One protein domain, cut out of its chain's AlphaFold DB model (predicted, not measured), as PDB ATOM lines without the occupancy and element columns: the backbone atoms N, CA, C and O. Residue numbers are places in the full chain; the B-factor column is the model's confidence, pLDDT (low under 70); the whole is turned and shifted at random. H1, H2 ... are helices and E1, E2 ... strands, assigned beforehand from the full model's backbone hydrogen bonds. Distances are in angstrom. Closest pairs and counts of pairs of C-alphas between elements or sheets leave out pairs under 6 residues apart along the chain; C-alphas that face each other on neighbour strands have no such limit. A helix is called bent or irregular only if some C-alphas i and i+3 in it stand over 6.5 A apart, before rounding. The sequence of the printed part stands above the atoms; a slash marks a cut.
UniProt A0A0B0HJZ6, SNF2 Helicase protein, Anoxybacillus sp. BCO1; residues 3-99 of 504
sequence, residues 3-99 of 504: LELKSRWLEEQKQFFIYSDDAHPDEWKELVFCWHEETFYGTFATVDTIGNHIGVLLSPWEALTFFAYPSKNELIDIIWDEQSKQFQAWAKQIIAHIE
ATOM      1  N   LEU A   3     107.275 119.441  28.786       80.31
ATOM      2  CA  LEU A   3     106.043 119.664  29.533       80.31
ATOM      3  C   LEU A   3     105.696 118.387  30.294       80.31
ATOM      4  O   LEU A   3     105.501 117.338  29.679       80.31
ATOM      5  N   GLU A   4     105.625 118.473  31.619       83.06
ATOM      6  CA  GLU A   4     105.128 117.378  32.448       83.06
ATOM      7  C   GLU A   4     103.604 117.487  32.547       83.06
ATOM      8  O   GLU A   4     103.070 118.494  33.030       83.06
ATOM      9  N   LEU A   5     102.906 116.463  32.051       84.12
ATOM     10  CA  LEU A   5     101.451 116.360  32.132       84.12
ATOM     11  C   LEU A   5     101.063 115.242  33.093       84.12
ATOM     12  O   LEU A   5     101.540 114.108  32.993       84.12
ATOM     13  N   LYS A   6     100.152 115.582  34.001       86.31
ATOM     14  CA  LYS A   6      99.539 114.668  34.962       86.31
ATOM     15  C   LYS A   6      98.068 114.531  34.633       86.31
ATOM     16  O   LYS A   6      97.429 115.491  34.201       86.31
ATOM     17  N   SER A   7      97.526 113.340  34.845       86.25
ATOM     18  CA  SER A   7      96.115 113.068  34.606       86.25
ATOM     19  C   SER A   7      95.480 112.376  35.802       86.25
ATOM     20  O   SER A   7      96.098 111.545  36.464       86.25
ATOM     21  N   ARG A   8      94.233 112.744  36.095       87.75
ATOM     22  CA  ARG A   8      93.416 112.106  37.131       87.75
ATOM     23  C   ARG A   8      91.990 111.911  36.642       87.75
ATOM     24  O   ARG A   8      91.464 112.745  35.906       87.75
ATOM     25  N   TRP A   9      91.362 110.839  37.103       86.75
ATOM     26  CA  TRP A   9      89.929 110.621  36.939       86.75
ATOM     27  C   TRP A   9      89.150 111.339  38.044       86.75
ATOM     28  O   TRP A   9      89.535 111.282  39.215       86.75
ATOM     29  N   LEU A  10      88.059 112.007  37.677       85.31
ATOM     30  CA  LEU A  10      87.137 112.656  38.604       85.31
ATOM     31  C   LEU A  10      85.848 111.838  38.696       85.31
ATOM     32  O   LEU A  10      85.011 111.893  37.796       85.31
ATOM     33  N   GLU A  11      85.664 111.110  39.798       78.50
ATOM     34  CA  GLU A  11      84.492 110.240  39.990       78.50
ATOM     35  C   GLU A  11      83.162 111.010  39.996       78.50
ATOM     36  O   GLU A  11      82.185 110.539  39.420       78.50
ATOM     37  N   GLU A  12      83.121 112.210  40.587       77.00
ATOM     38  CA  GLU A  12      81.887 113.006  40.707       77.00
ATOM     39  C   GLU A  12      81.376 113.538  39.361       77.00
ATOM     40  O   GLU A  12      80.169 113.641  39.152       77.00
ATOM     41  N   GLN A  13      82.291 113.882  38.451       75.81
ATOM     42  CA  GLN A  13      81.973 114.487  37.153       75.81
ATOM     43  C   GLN A  13      82.059 113.486  35.996       75.81
ATOM     44  O   GLN A  13      81.651 113.817  34.887       75.81
ATOM     45  N   LYS A  14      82.576 112.274  36.247       82.31
ATOM     46  CA  LYS A  14      82.885 111.250  35.237       82.31
ATOM     47  C   LYS A  14      83.736 111.794  34.083       82.31
ATOM     48  O   LYS A  14      83.461 111.541  32.915       82.31
ATOM     49  N   GLN A  15      84.761 112.573  34.416       87.38
ATOM     50  CA  GLN A  15      85.633 113.240  33.447       87.38
ATOM     51  C   GLN A  15      87.106 113.042  33.799       87.38
ATOM     52  O   GLN A  15      87.469 112.794  34.954       87.38
ATOM     53  N   PHE A  16      87.966 113.178  32.792       88.06
ATOM     54  CA  PHE A  16      89.412 113.206  32.978       88.06
ATOM     55  C   PHE A  16      89.895 114.641  33.126       88.06
ATOM     56  O   PHE A  16      89.535 115.513  32.342       88.06
ATOM     57  N   PHE A  17      90.760 114.870  34.105       88.25
ATOM     58  CA  PHE A  17      91.410 116.153  34.323       88.25
ATOM     59  C   PHE A  17      92.900 116.032  34.042       88.25
ATOM     60  O   PHE A  17      93.608 115.307  34.748       88.25
ATOM     61  N   ILE A  18      93.366 116.753  33.025       86.75
ATOM     62  CA  ILE A  18      94.772 116.820  32.625       86.75
ATOM     63  C   ILE A  18      95.327 118.182  33.019       86.75
ATOM     64  O   ILE A  18      94.789 119.215  32.628       86.75
ATOM     65  N   TYR A  19      96.416 118.201  33.775       87.38
ATOM     66  CA  TYR A  19      97.022 119.438  34.256       87.38
ATOM     67  C   TYR A  19      98.545 119.369  34.233       87.38
ATOM     68  O   TYR A  19      99.144 118.294  34.169       87.38
ATOM     69  N   SER A  20      99.162 120.544  34.295       84.56
ATOM     70  CA  SER A  20     100.599 120.712  34.474       84.56
ATOM     71  C   SER A  20     100.834 121.614  35.679       84.56
ATOM     72  O   SER A  20     100.080 122.564  35.894       84.56
ATOM     73  N   ASP A  21     101.864 121.318  36.468       80.38
ATOM     74  CA  ASP A  21     102.270 122.177  37.587       80.38
ATOM     75  C   ASP A  21     103.149 123.350  37.114       80.38
ATOM     76  O   ASP A  21     103.241 124.369  37.798       80.38
ATOM     77  N   ASP A  22     103.757 123.221  35.930       77.00
ATOM     78  CA  ASP A  22     104.794 124.131  35.435       77.00
ATOM     79  C   ASP A  22     104.273 125.189  34.448       77.00
ATOM     80  O   ASP A  22     104.933 126.209  34.247       77.00
ATOM     81  N   ALA A  23     103.109 124.967  33.821       78.38
ATOM     82  CA  ALA A  23     102.581 125.836  32.766       78.38
ATOM     83  C   ALA A  23     101.048 125.937  32.775       78.38
ATOM     84  O   ALA A  23     100.334 124.954  33.001       78.38
ATOM     85  N   HIS A  24     100.531 127.132  32.465       82.00
ATOM     86  CA  HIS A  24      99.089 127.378  32.394       82.00
ATOM     87  C   HIS A  24      98.473 126.692  31.156       82.00
ATOM     88  O   HIS A  24      99.094 126.730  30.092       82.00
ATOM     89  N   PRO A  25      97.252 126.118  31.231       80.62
ATOM     90  CA  PRO A  25      96.614 125.416  30.108       80.62
ATOM     91  C   PRO A  25      96.558 126.182  28.789       80.62
ATOM     92  O   PRO A  25      96.720 125.582  27.733       80.62
ATOM     93  N   ASP A  26      96.400 127.503  28.824       79.94
ATOM     94  CA  ASP A  26      96.383 128.326  27.606       79.94
ATOM     95  C   ASP A  26      97.702 128.308  26.817       79.94
ATOM     96  O   ASP A  26      97.689 128.555  25.616       79.94
ATOM     97  N   GLU A  27      98.829 127.991  27.460       79.00
ATOM     98  CA  GLU A  27     100.145 127.961  26.811       79.00
ATOM     99  C   GLU A  27     100.419 126.636  26.090       79.00
ATOM    100  O   GLU A  27     101.216 126.593  25.152       79.00
ATOM    101  N   TRP A  28      99.770 125.547  26.516       83.56
ATOM    102  CA  TRP A  28     100.060 124.205  26.010       83.56
ATOM    103  C   TRP A  28      98.871 123.485  25.375       83.56
ATOM    104  O   TRP A  28      99.106 122.599  24.553       83.56
ATOM    105  N   LYS A  29      97.617 123.848  25.681       83.38
ATOM    106  CA  LYS A  29      96.425 123.126  25.194       83.38
ATOM    107  C   LYS A  29      96.401 122.998  23.669       83.38
ATOM    108  O   LYS A  29      96.241 121.899  23.153       83.38
ATOM    109  N   GLU A  30      96.651 124.087  22.945       80.94
ATOM    110  CA  GLU A  30      96.600 124.091  21.478       80.94
ATOM    111  C   GLU A  30      97.728 123.250  20.879       80.94
ATOM    112  O   GLU A  30      97.546 122.605  19.856       80.94
ATOM    113  N   LEU A  31      98.889 123.209  21.535       80.31
ATOM    114  CA  LEU A  31     100.050 122.462  21.055       80.31
ATOM    115  C   LEU A  31      99.960 120.962  21.368       80.31
ATOM    116  O   LEU A  31     100.512 120.152  20.620       80.31
ATOM    117  N   VAL A  32      99.283 120.592  22.459       82.00
ATOM    118  CA  VAL A  32      99.079 119.198  22.885       82.00
ATOM    119  C   VAL A  32      97.914 118.553  22.136       82.00
ATOM    120  O   VAL A  32      98.029 117.399  21.721       82.00
ATOM    121  N   PHE A  33      96.823 119.290  21.917       83.75
ATOM    122  CA  PHE A  33      95.617 118.792  21.253       83.75
ATOM    123  C   PHE A  33      95.552 119.114  19.753       83.75
ATOM    124  O   PHE A  33      94.551 118.792  19.130       83.75
ATOM    125  N   CYS A  34      96.601 119.679  19.140       81.12
ATOM    126  CA  CYS A  34      96.613 120.128  17.733       81.12
ATOM    127  C   CYS A  34      96.225 119.076  16.678       81.12
ATOM    128  O   CYS A  34      95.963 119.426  15.532       81.12
ATOM    129  N   TRP A  35      96.238 117.798  17.037       81.19
ATOM    130  CA  TRP A  35      95.964 116.650  16.172       81.19
ATOM    131  C   TRP A  35      94.653 115.938  16.526       81.19
ATOM    132  O   TRP A  35      94.238 115.050  15.792       81.19
ATOM    133  N   HIS A  36      94.036 116.293  17.653       82.06
ATOM    134  CA  HIS A  36      92.920 115.567  18.241       82.06
ATOM    135  C   HIS A  36      91.597 116.150  17.740       82.06
ATOM    136  O   HIS A  36      91.232 117.274  18.093       82.06
ATOM    137  N   GLU A  37      90.908 115.423  16.865       81.31
ATOM    138  CA  GLU A  37      89.724 115.923  16.158       81.31
ATOM    139  C   GLU A  37      88.507 116.032  17.079       81.31
ATOM    140  O   GLU A  37      87.695 116.943  16.923       81.31
ATOM    141  N   GLU A  38      88.418 115.167  18.086       79.94
ATOM    142  CA  GLU A  38      87.300 115.071  19.020       79.94
ATOM    143  C   GLU A  38      87.218 116.304  19.929       79.94
ATOM    144  O   GLU A  38      86.133 116.806  20.197       79.94
ATOM    145  N   THR A  39      88.366 116.884  20.297       79.00
ATOM    146  CA  THR A  39      88.433 118.192  20.985       79.00
ATOM    147  C   THR A  39      88.510 119.371  19.998       79.00
ATOM    148  O   THR A  39      88.757 120.519  20.394       79.00
ATOM    149  N   PHE A  40      88.339 119.081  18.699       67.00
ATOM    150  CA  PHE A  40      88.493 119.956  17.532       67.00
ATOM    151  C   PHE A  40      89.804 120.752  17.532       67.00
ATOM    152  O   PHE A  40      89.840 121.981  17.421       67.00
ATOM    153  N   TYR A  41      90.910 120.036  17.697       79.38
ATOM    154  CA  TYR A  41      92.275 120.556  17.745       79.38
ATOM    155  C   TYR A  41      92.600 121.409  18.984       79.38
ATOM    156  O   TYR A  41      93.471 122.278  18.946       79.38
ATOM    157  N   GLY A  42      91.895 121.169  20.095       75.44
ATOM    158  CA  GLY A  42      92.106 121.862  21.372       75.44
ATOM    159  C   GLY A  42      91.284 123.136  21.561       75.44
ATOM    160  O   GLY A  42      91.397 123.780  22.601       75.44
ATOM    161  N   THR A  43      90.434 123.490  20.594       80.06
ATOM    162  CA  THR A  43      89.585 124.691  20.675       80.06
ATOM    163  C   THR A  43      88.453 124.522  21.688       80.06
ATOM    164  O   THR A  43      88.130 125.460  22.415       80.06
ATOM    165  N   PHE A  44      87.849 123.328  21.745       79.19
ATOM    166  CA  PHE A  44      86.719 123.034  22.635       79.19
ATOM    167  C   PHE A  44      87.131 122.372  23.952       79.19
ATOM    168  O   PHE A  44      86.278 122.102  24.792       79.19
ATOM    169  N   ALA A  45      88.433 122.172  24.162       79.19
ATOM    170  CA  ALA A  45      88.980 121.722  25.432       79.19
ATOM    171  C   ALA A  45      88.597 122.707  26.550       79.19
ATOM    172  O   ALA A  45      89.062 123.851  26.596       79.19
ATOM    173  N   THR A  46      87.726 122.256  27.451       80.94
ATOM    174  CA  THR A  46      87.247 123.075  28.567       80.94
ATOM    175  C   THR A  46      88.319 123.161  29.644       80.94
ATOM    176  O   THR A  46      88.913 122.155  30.021       80.94
ATOM    177  N   VAL A  47      88.607 124.373  30.120       84.75
ATOM    178  CA  VAL A  47      89.595 124.607  31.180       84.75
ATOM    179  C   VAL A  47      88.849 124.854  32.480       84.75
ATOM    180  O   VAL A  47      87.981 125.726  32.528       84.75
ATOM    181  N   ASP A  48      89.203 124.117  33.528       83.38
ATOM    182  CA  ASP A  48      88.619 124.281  34.856       83.38
ATOM    183  C   ASP A  48      89.694 124.259  35.953       83.38
ATOM    184  O   ASP A  48      90.828 123.810  35.756       83.38
ATOM    185  N   THR A  49      89.349 124.797  37.121       84.00
ATOM    186  CA  THR A  49      90.232 124.873  38.290       84.00
ATOM    187  C   THR A  49      89.714 123.955  39.384       84.00
ATOM    188  O   THR A  49      88.703 124.237  40.022       84.00
ATOM    189  N   ILE A  50      90.438 122.867  39.648       79.00
ATOM    190  CA  ILE A  50      90.025 121.860  40.628       79.00
ATOM    191  C   ILE A  50      91.091 121.747  41.717       79.00
ATOM    192  O   ILE A  50      92.154 121.139  41.536       79.00
ATOM    193  N   GLY A  51      90.777 122.314  42.884       80.12
ATOM    194  CA  GLY A  51      91.715 122.463  43.995       80.12
ATOM    195  C   GLY A  51      92.719 123.583  43.718       80.12
ATOM    196  O   GLY A  51      92.317 124.712  43.457       80.12
ATOM    197  N   ASN A  52      94.016 123.265  43.760       78.81
ATOM    198  CA  ASN A  52      95.101 124.212  43.464       78.81
ATOM    199  C   ASN A  52      95.631 124.115  42.021       78.81
ATOM    200  O   ASN A  52      96.599 124.796  41.693       78.81
ATOM    201  N   HIS A  53      95.036 123.268  41.178       83.56
ATOM    202  CA  HIS A  53      95.519 123.013  39.822       83.56
ATOM    203  C   HIS A  53      94.507 123.511  38.790       83.56
ATOM    204  O   HIS A  53      93.302 123.299  38.941       83.56
ATOM    205  N   ILE A  54      95.020 124.145  37.736       83.62
ATOM    206  CA  ILE A  54      94.252 124.576  36.565       83.62
ATOM    207  C   ILE A  54      94.587 123.602  35.439       83.62
ATOM    208  O   ILE A  54      95.761 123.357  35.159       83.62
ATOM    209  N   GLY A  55      93.569 123.018  34.821       87.25
ATOM    210  CA  GLY A  55      93.752 121.956  33.841       87.25
ATOM    211  C   GLY A  55      92.618 121.885  32.837       87.25
ATOM    212  O   GLY A  55      91.648 122.637  32.911       87.25
ATOM    213  N   VAL A  56      92.769 120.978  31.882       86.94
ATOM    214  CA  VAL A  56      91.790 120.690  30.840       86.94
ATOM    215  C   VAL A  56      90.928 119.510  31.271       86.94
ATOM    216  O   VAL A  56      91.454 118.487  31.719       86.94
ATOM    217  N   LEU A  57      89.616 119.652  31.112       88.19
ATOM    218  CA  LEU A  57      88.645 118.579  31.264       88.19
ATOM    219  C   LEU A  57      88.378 117.924  29.913       88.19
ATOM    220  O   LEU A  57      88.097 118.605  28.924       88.19
ATOM    221  N   LEU A  58      88.457 116.598  29.908       87.19
ATOM    222  CA  LEU A  58      88.104 115.748  28.781       87.19
ATOM    223  C   LEU A  58      86.955 114.829  29.173       87.19
ATOM    224  O   LEU A  58      86.934 114.251  30.269       87.19
ATOM    225  N   SER A  59      86.021 114.670  28.244       88.19
ATOM    226  CA  SER A  59      85.006 113.628  28.312       88.19
ATOM    227  C   SER A  59      85.643 112.227  28.255       88.19
ATOM    228  O   SER A  59      86.792 112.072  27.817       88.19
ATOM    229  N   PRO A  60      84.941 111.177  28.720       88.25
ATOM    230  CA  PRO A  60      85.446 109.809  28.677       88.25
ATOM    231  C   PRO A  60      85.886 109.347  27.282       88.25
ATOM    232  O   PRO A  60      86.899 108.648  27.193       88.25
ATOM    233  N   TRP A  61      85.171 109.741  26.217       88.12
ATOM    234  CA  TRP A  61      85.527 109.391  24.839       88.12
ATOM    235  C   TRP A  61      86.724 110.192  24.311       88.12
ATOM    236  O   TRP A  61      87.639 109.613  23.721       88.12
ATOM    237  N   GLU A  62      86.777 111.501  24.569       87.88
ATOM    238  CA  GLU A  62      87.926 112.340  24.192       87.88
ATOM    239  C   GLU A  62      89.209 111.895  24.898       87.88
ATOM    240  O   GLU A  62      90.283 111.864  24.308       87.88
ATOM    241  N   ALA A  63      89.123 111.524  26.177       87.81
ATOM    242  CA  ALA A  63      90.274 111.005  26.903       87.81
ATOM    243  C   ALA A  63      90.748 109.669  26.313       87.81
ATOM    244  O   ALA A  63      91.951 109.423  26.218       87.81
ATOM    245  N   LEU A  64      89.811 108.807  25.908       87.94
ATOM    246  CA  LEU A  64      90.114 107.500  25.335       87.94
ATOM    247  C   LEU A  64      90.921 107.633  24.037       87.94
ATOM    248  O   LEU A  64      91.993 107.041  23.907       87.94
ATOM    249  N   THR A  65      90.423 108.436  23.101       87.19
ATOM    250  CA  THR A  65      91.054 108.706  21.798       87.19
ATOM    251  C   THR A  65      92.399 109.416  21.968       87.19
ATOM    252  O   THR A  65      93.405 108.986  21.391       87.19
ATOM    253  N   PHE A  66      92.470 110.395  22.873       86.75
ATOM    254  CA  PHE A  66      93.700 111.113  23.194       86.75
ATOM    255  C   PHE A  66      94.810 110.206  23.755       86.75
ATOM    256  O   PHE A  66      95.959 110.260  23.305       86.75
ATOM    257  N   PHE A  67      94.493 109.352  24.734       86.38
ATOM    258  CA  PHE A  67      95.482 108.470  25.361       86.38
ATOM    259  C   PHE A  67      95.871 107.273  24.483       86.38
ATOM    260  O   PHE A  67      96.993 106.765  24.599       86.38
ATOM    261  N   ALA A  68      94.974 106.807  23.615       85.56
ATOM    262  CA  ALA A  68      95.227 105.660  22.753       85.56
ATOM    263  C   ALA A  68      96.123 105.992  21.551       85.56
ATOM    264  O   ALA A  68      97.008 105.190  21.220       85.56
ATOM    265  N   TYR A  69      95.958 107.176  20.949       82.31
ATOM    266  CA  TYR A  69      96.702 107.614  19.761       82.31
ATOM    267  C   TYR A  69      97.666 108.780  20.038       82.31
ATOM    268  O   TYR A  69      97.606 109.793  19.348       82.31
ATOM    269  N   PRO A  70      98.606 108.681  20.997       69.38
ATOM    270  CA  PRO A  70      99.463 109.806  21.341       69.38
ATOM    271  C   PRO A  70     100.304 110.228  20.131       69.38
ATOM    272  O   PRO A  70     101.168 109.477  19.662       69.38
ATOM    273  N   SER A  71     100.066 111.438  19.625       67.12
ATOM    274  CA  SER A  71     100.876 111.989  18.544       67.12
ATOM    275  C   SER A  71     102.201 112.533  19.083       67.12
ATOM    276  O   SER A  71     102.311 113.006  20.217       67.12
ATOM    277  N   LYS A  72     103.247 112.445  18.259       64.12
ATOM    278  CA  LYS A  72     104.536 113.077  18.544       64.12
ATOM    279  C   LYS A  72     104.555 114.439  17.867       64.12
ATOM    280  O   LYS A  72     104.622 114.506  16.643       64.12
ATOM    281  N   ASN A  73     104.515 115.507  18.656       68.50
ATOM    282  CA  ASN A  73     104.734 116.862  18.164       68.50
ATOM    283  C   ASN A  73     106.236 117.186  18.254       68.50
ATOM    284  O   ASN A  73     106.835 117.035  19.311       68.50
ATOM    285  N   GLU A  74     106.866 117.642  17.170       69.81
ATOM    286  CA  GLU A  74     108.292 118.015  17.197       69.81
ATOM    287  C   GLU A  74     108.568 119.253  18.077       69.81
ATOM    288  O   GLU A  74     109.703 119.490  18.491       69.81
ATOM    289  N   LEU A  75     107.532 120.042  18.390       70.25
ATOM    290  CA  LEU A  75     107.638 121.285  19.161       70.25
ATOM    291  C   LEU A  75     107.586 121.065  20.688       70.25
ATOM    292  O   LEU A  75     108.121 121.881  21.455       70.25
ATOM    293  N   ILE A  76     106.987 119.958  21.145       75.44
ATOM    294  CA  ILE A  76     106.806 119.635  22.568       75.44
ATOM    295  C   ILE A  76     107.178 118.181  22.842       75.44
ATOM    296  O   ILE A  76     106.652 117.266  22.218       75.44
ATOM    297  N   ASP A  77     108.017 117.983  23.855       75.19
ATOM    298  CA  ASP A  77     108.286 116.674  24.438       75.19
ATOM    299  C   ASP A  77     107.449 116.527  25.719       75.19
ATOM    300  O   ASP A  77     107.666 117.252  26.698       75.19
ATOM    301  N   ILE A  78     106.437 115.656  25.674       79.31
ATOM    302  CA  ILE A  78     105.487 115.452  26.773       79.31
ATOM    303  C   ILE A  78     105.999 114.328  27.670       79.31
ATOM    304  O   ILE A  78     106.128 113.177  27.243       79.31
ATOM    305  N   ILE A  79     106.239 114.655  28.937       81.69
ATOM    306  CA  ILE A  79     106.634 113.691  29.958       81.69
ATOM    307  C   ILE A  79     105.386 113.292  30.740       81.69
ATOM    308  O   ILE A  79     104.759 114.113  31.404       81.69
ATOM    309  N   TRP A  80     105.038 112.010  30.646       82.00
ATOM    310  CA  TRP A  80     103.904 111.419  31.349       82.00
ATOM    311  C   TRP A  80     104.337 110.803  32.678       82.00
ATOM    312  O   TRP A  80     105.334 110.065  32.736       82.00
ATOM    313  N   ASP A  81     103.542 111.049  33.715       85.69
ATOM    314  CA  ASP A  81     103.671 110.374  35.002       85.69
ATOM    315  C   ASP A  81     103.285 108.883  34.917       85.69
ATOM    316  O   ASP A  81     102.841 108.362  33.887       85.69
ATOM    317  N   GLU A  82     103.524 108.148  36.004       84.25
ATOM    318  CA  GLU A  82     103.261 106.706  36.053       84.25
ATOM    319  C   GLU A  82     101.766 106.383  35.888       84.25
ATOM    320  O   GLU A  82     101.429 105.419  35.202       84.25
ATOM    321  N   GLN A  83     100.877 107.226  36.425       84.44
ATOM    322  CA  GLN A  83      99.423 107.066  36.294       84.44
ATOM    323  C   GLN A  83      98.947 107.306  34.857       84.44
ATOM    324  O   GLN A  83      98.227 106.480  34.299       84.44
ATOM    325  N   SER A  84      99.418 108.363  34.195       84.50
ATOM    326  CA  SER A  84      99.066 108.643  32.797       84.50
ATOM    327  C   SER A  84      99.558 107.552  31.850       84.50
ATOM    328  O   SER A  84      98.877 107.217  30.884       84.50
ATOM    329  N   LYS A  85     100.713 106.934  32.134       85.12
ATOM    330  CA  LYS A  85     101.186 105.767  31.371       85.12
ATOM    331  C   LYS A  85     100.267 104.557  31.531       85.12
ATOM    332  O   LYS A  85     100.075 103.823  30.562       85.12
ATOM    333  N   GLN A  86      99.688 104.354  32.716       86.62
ATOM    334  CA  GLN A  86      98.676 103.315  32.926       86.62
ATOM    335  C   GLN A  86      97.398 103.623  32.137       86.62
ATOM    336  O   GLN A  86      96.913 102.743  31.427       86.62
ATOM    337  N   PHE A  87      96.913 104.870  32.151       87.25
ATOM    338  CA  PHE A  87      95.758 105.264  31.333       87.25
ATOM    339  C   PHE A  87      96.008 105.077  29.834       87.25
ATOM    340  O   PHE A  87      95.129 104.584  29.138       87.25
ATOM    341  N   GLN A  88      97.213 105.365  29.332       87.06
ATOM    342  CA  GLN A  88      97.583 105.076  27.939       87.06
ATOM    343  C   GLN A  88      97.554 103.582  27.608       87.06
ATOM    344  O   GLN A  88      97.150 103.204  26.507       87.06
ATOM    345  N   ALA A  89      97.994 102.722  28.530       87.31
ATOM    346  CA  ALA A  89      97.932 101.279  28.332       87.31
ATOM    347  C   ALA A  89      96.474 100.790  28.272       87.31
ATOM    348  O   ALA A  89      96.115 100.066  27.344       87.31
ATOM    349  N   TRP A  90      95.629 101.243  29.203       89.19
ATOM    350  CA  TRP A  90      94.205 100.903  29.232       89.19
ATOM    351  C   TRP A  90      93.435 101.465  28.036       89.19
ATOM    352  O   TRP A  90      92.645 100.742  27.437       89.19
ATOM    353  N   ALA A  91      93.702 102.704  27.622       88.00
ATOM    354  CA  ALA A  91      93.043 103.316  26.471       88.00
ATOM    355  C   ALA A  91      93.299 102.521  25.183       88.00
ATOM    356  O   ALA A  91      92.369 102.234  24.434       88.00
ATOM    357  N   LYS A  92      94.548 102.087  24.960       87.94
ATOM    358  CA  LYS A  92      94.905 101.232  23.814       87.94
ATOM    359  C   LYS A  92      94.172  99.896  23.833       87.94
ATOM    360  O   LYS A  92      93.756  99.429  22.778       87.94
ATOM    361  N   GLN A  93      94.023  99.292  25.011       87.12
ATOM    362  CA  GLN A  93      93.277  98.045  25.169       87.12
ATOM    363  C   GLN A  93      91.793  98.249  24.833       87.12
ATOM    364  O   GLN A  93      91.247  97.522  24.006       87.12
ATOM    365  N   ILE A  94      91.160  99.276  25.407       85.94
ATOM    366  CA  ILE A  94      89.739  99.575  25.185       85.94
ATOM    367  C   ILE A  94      89.470  99.873  23.703       85.94
ATOM    368  O   ILE A  94      88.552  99.286  23.136       85.94
ATOM    369  N   ILE A  95      90.273 100.723  23.051       86.50
ATOM    370  CA  ILE A  95      90.099 101.021  21.619       86.50
ATOM    371  C   ILE A  95      90.274  99.766  20.768       86.50
ATOM    372  O   ILE A  95      89.443  99.509  19.899       86.50
ATOM    373  N   ALA A  96      91.293  98.946  21.040       86.62
ATOM    374  CA  ALA A  96      91.483  97.695  20.313       86.62
ATOM    375  C   ALA A  96      90.263  96.765  20.449       86.62
ATOM    376  O   ALA A  96      89.858  96.145  19.466       86.62
ATOM    377  N   HIS A  97      89.643  96.697  21.632       85.06
ATOM    378  CA  HIS A  97      88.427  95.909  21.851       85.06
ATOM    379  C   HIS A  97      87.222  96.495  21.099       85.06
ATOM    380  O   HIS A  97      86.442  95.741  20.518       85.06
ATOM    381  N   ILE A  98      87.075  97.824  21.063       85.00
ATOM    382  CA  ILE A  98      86.000  98.501  20.321       85.00
ATOM    383  C   ILE A  98      86.151  98.258  18.812       85.00
ATOM    384  O   ILE A  98      85.186  97.851  18.162       85.00
ATOM    385  N   GLU A  99      87.360  98.408  18.261       84.69
ATOM    386  CA  GLU A  99      87.663  98.136  16.846       84.69
ATOM    387  C   GLU A  99      87.392  96.667  16.472       84.69
ATOM    388  O   GLU A  99      86.855  96.374  15.401       84.69
TER     389      GLU A  99
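Overview. This is residues 3 to 99 of the 504 residues of the protein "SNF2 Helicase protein" of Anoxybacillus sp. BCO1 (UniProt A0A0B0HJZ6). A strongly twisted sheet of five strands makes a wall, with H2 and H3 on one face, set about at right angles to each other, and H1 away from them near E4 and E3. H2 runs along E2, while H3 begins near E1 and ends far from the hairpin of E3 and E4. The printed part has 97 residues, with elements in the order E1, E2, H1, E3, E4, H2, E5, H3, and its class is mixed, helices and strands. The sheet's order is E3, E4, E2, E1, E5; E1 and E5 are parallel and the other neighbours antiparallel, a mixed sheet. The whole is compact, with a radius of gyration of the C-alphas of 12.5 A and spans of 35 by 35 by 26 A.

Along the chain. In the sheet, E1 is residues 3 to 10, 22.1 A long from C-alpha 3 at (106.043, 119.664, 29.533). E2 is residues 15 to 19, E3 residues 46 to 50, E4 residues 53 to 58, 15.2 A long, and E5 residues 77 to 80. H1 is residues 25 to 32, and is irregular: C-alphas 27 and 30 are 7.5 A apart. H2 is residues 60 to 68, 12.2 A long. H3, residues 82 to 99, is 26.2 A long and ends with C-alpha 99 at (87.663, 98.136, 16.846).

Arrangement. E1 and E2 form a hairpin, with N 8 and O 17 at 3.0 A. E1's pairing is staggered: residues 6 to 10 pair with E2 and residues 3 to 5 with E5, where N 5 and O 79 are 3.1 A apart. E4 is the antiparallel neighbour of E2, with N 18 and O 56 at 2.9 A, and forms a hairpin with the edge strand E3, with N 57 and O 46 at 2.8 A. Two split strand-helix-strand units, in which a helix joins strands that run the same way but are not neighbours, have right-handed crossovers: E2, H1, E3 and E4, H2, E5. H2 is on the sheet at a height of 9.6 A, over E2 and only just over E4, where 3 of its C-alphas fall; its line and that of E2 stand at 20 degrees on the local plane. H3, on the same face, is over none of the strands; the closest C-alphas of E1 and H3, Ser 7 and Ser 84, are 5.6 A apart. H3 touches H2 with residues 87 to 95 alone, about perpendicular at 78 degrees; the closest C-alphas, of Ala 68 and Lys 92, are 4.6 A apart. H1 is on the sheet, over none of the strands; the closest C-alphas of H1 and E4, Pro 25 and Gly 55, are 5.8 A apart. H1 is apart from H2 and H3. Every O i to N i+4 pair is within hydrogen-bond range in H2 and H3, and 2 of 4 are in H1.

Size, cuts and confidence. The C-alphas farthest apart, of Asn 52 and Glu 99, are 38.0 A apart. The printed part has no cut. The link from H1 to E3, residues 33 to 45, is long. The mean pLDDT of the printed part is 82.4; residue 40 and residues 70 to 74 are under 70.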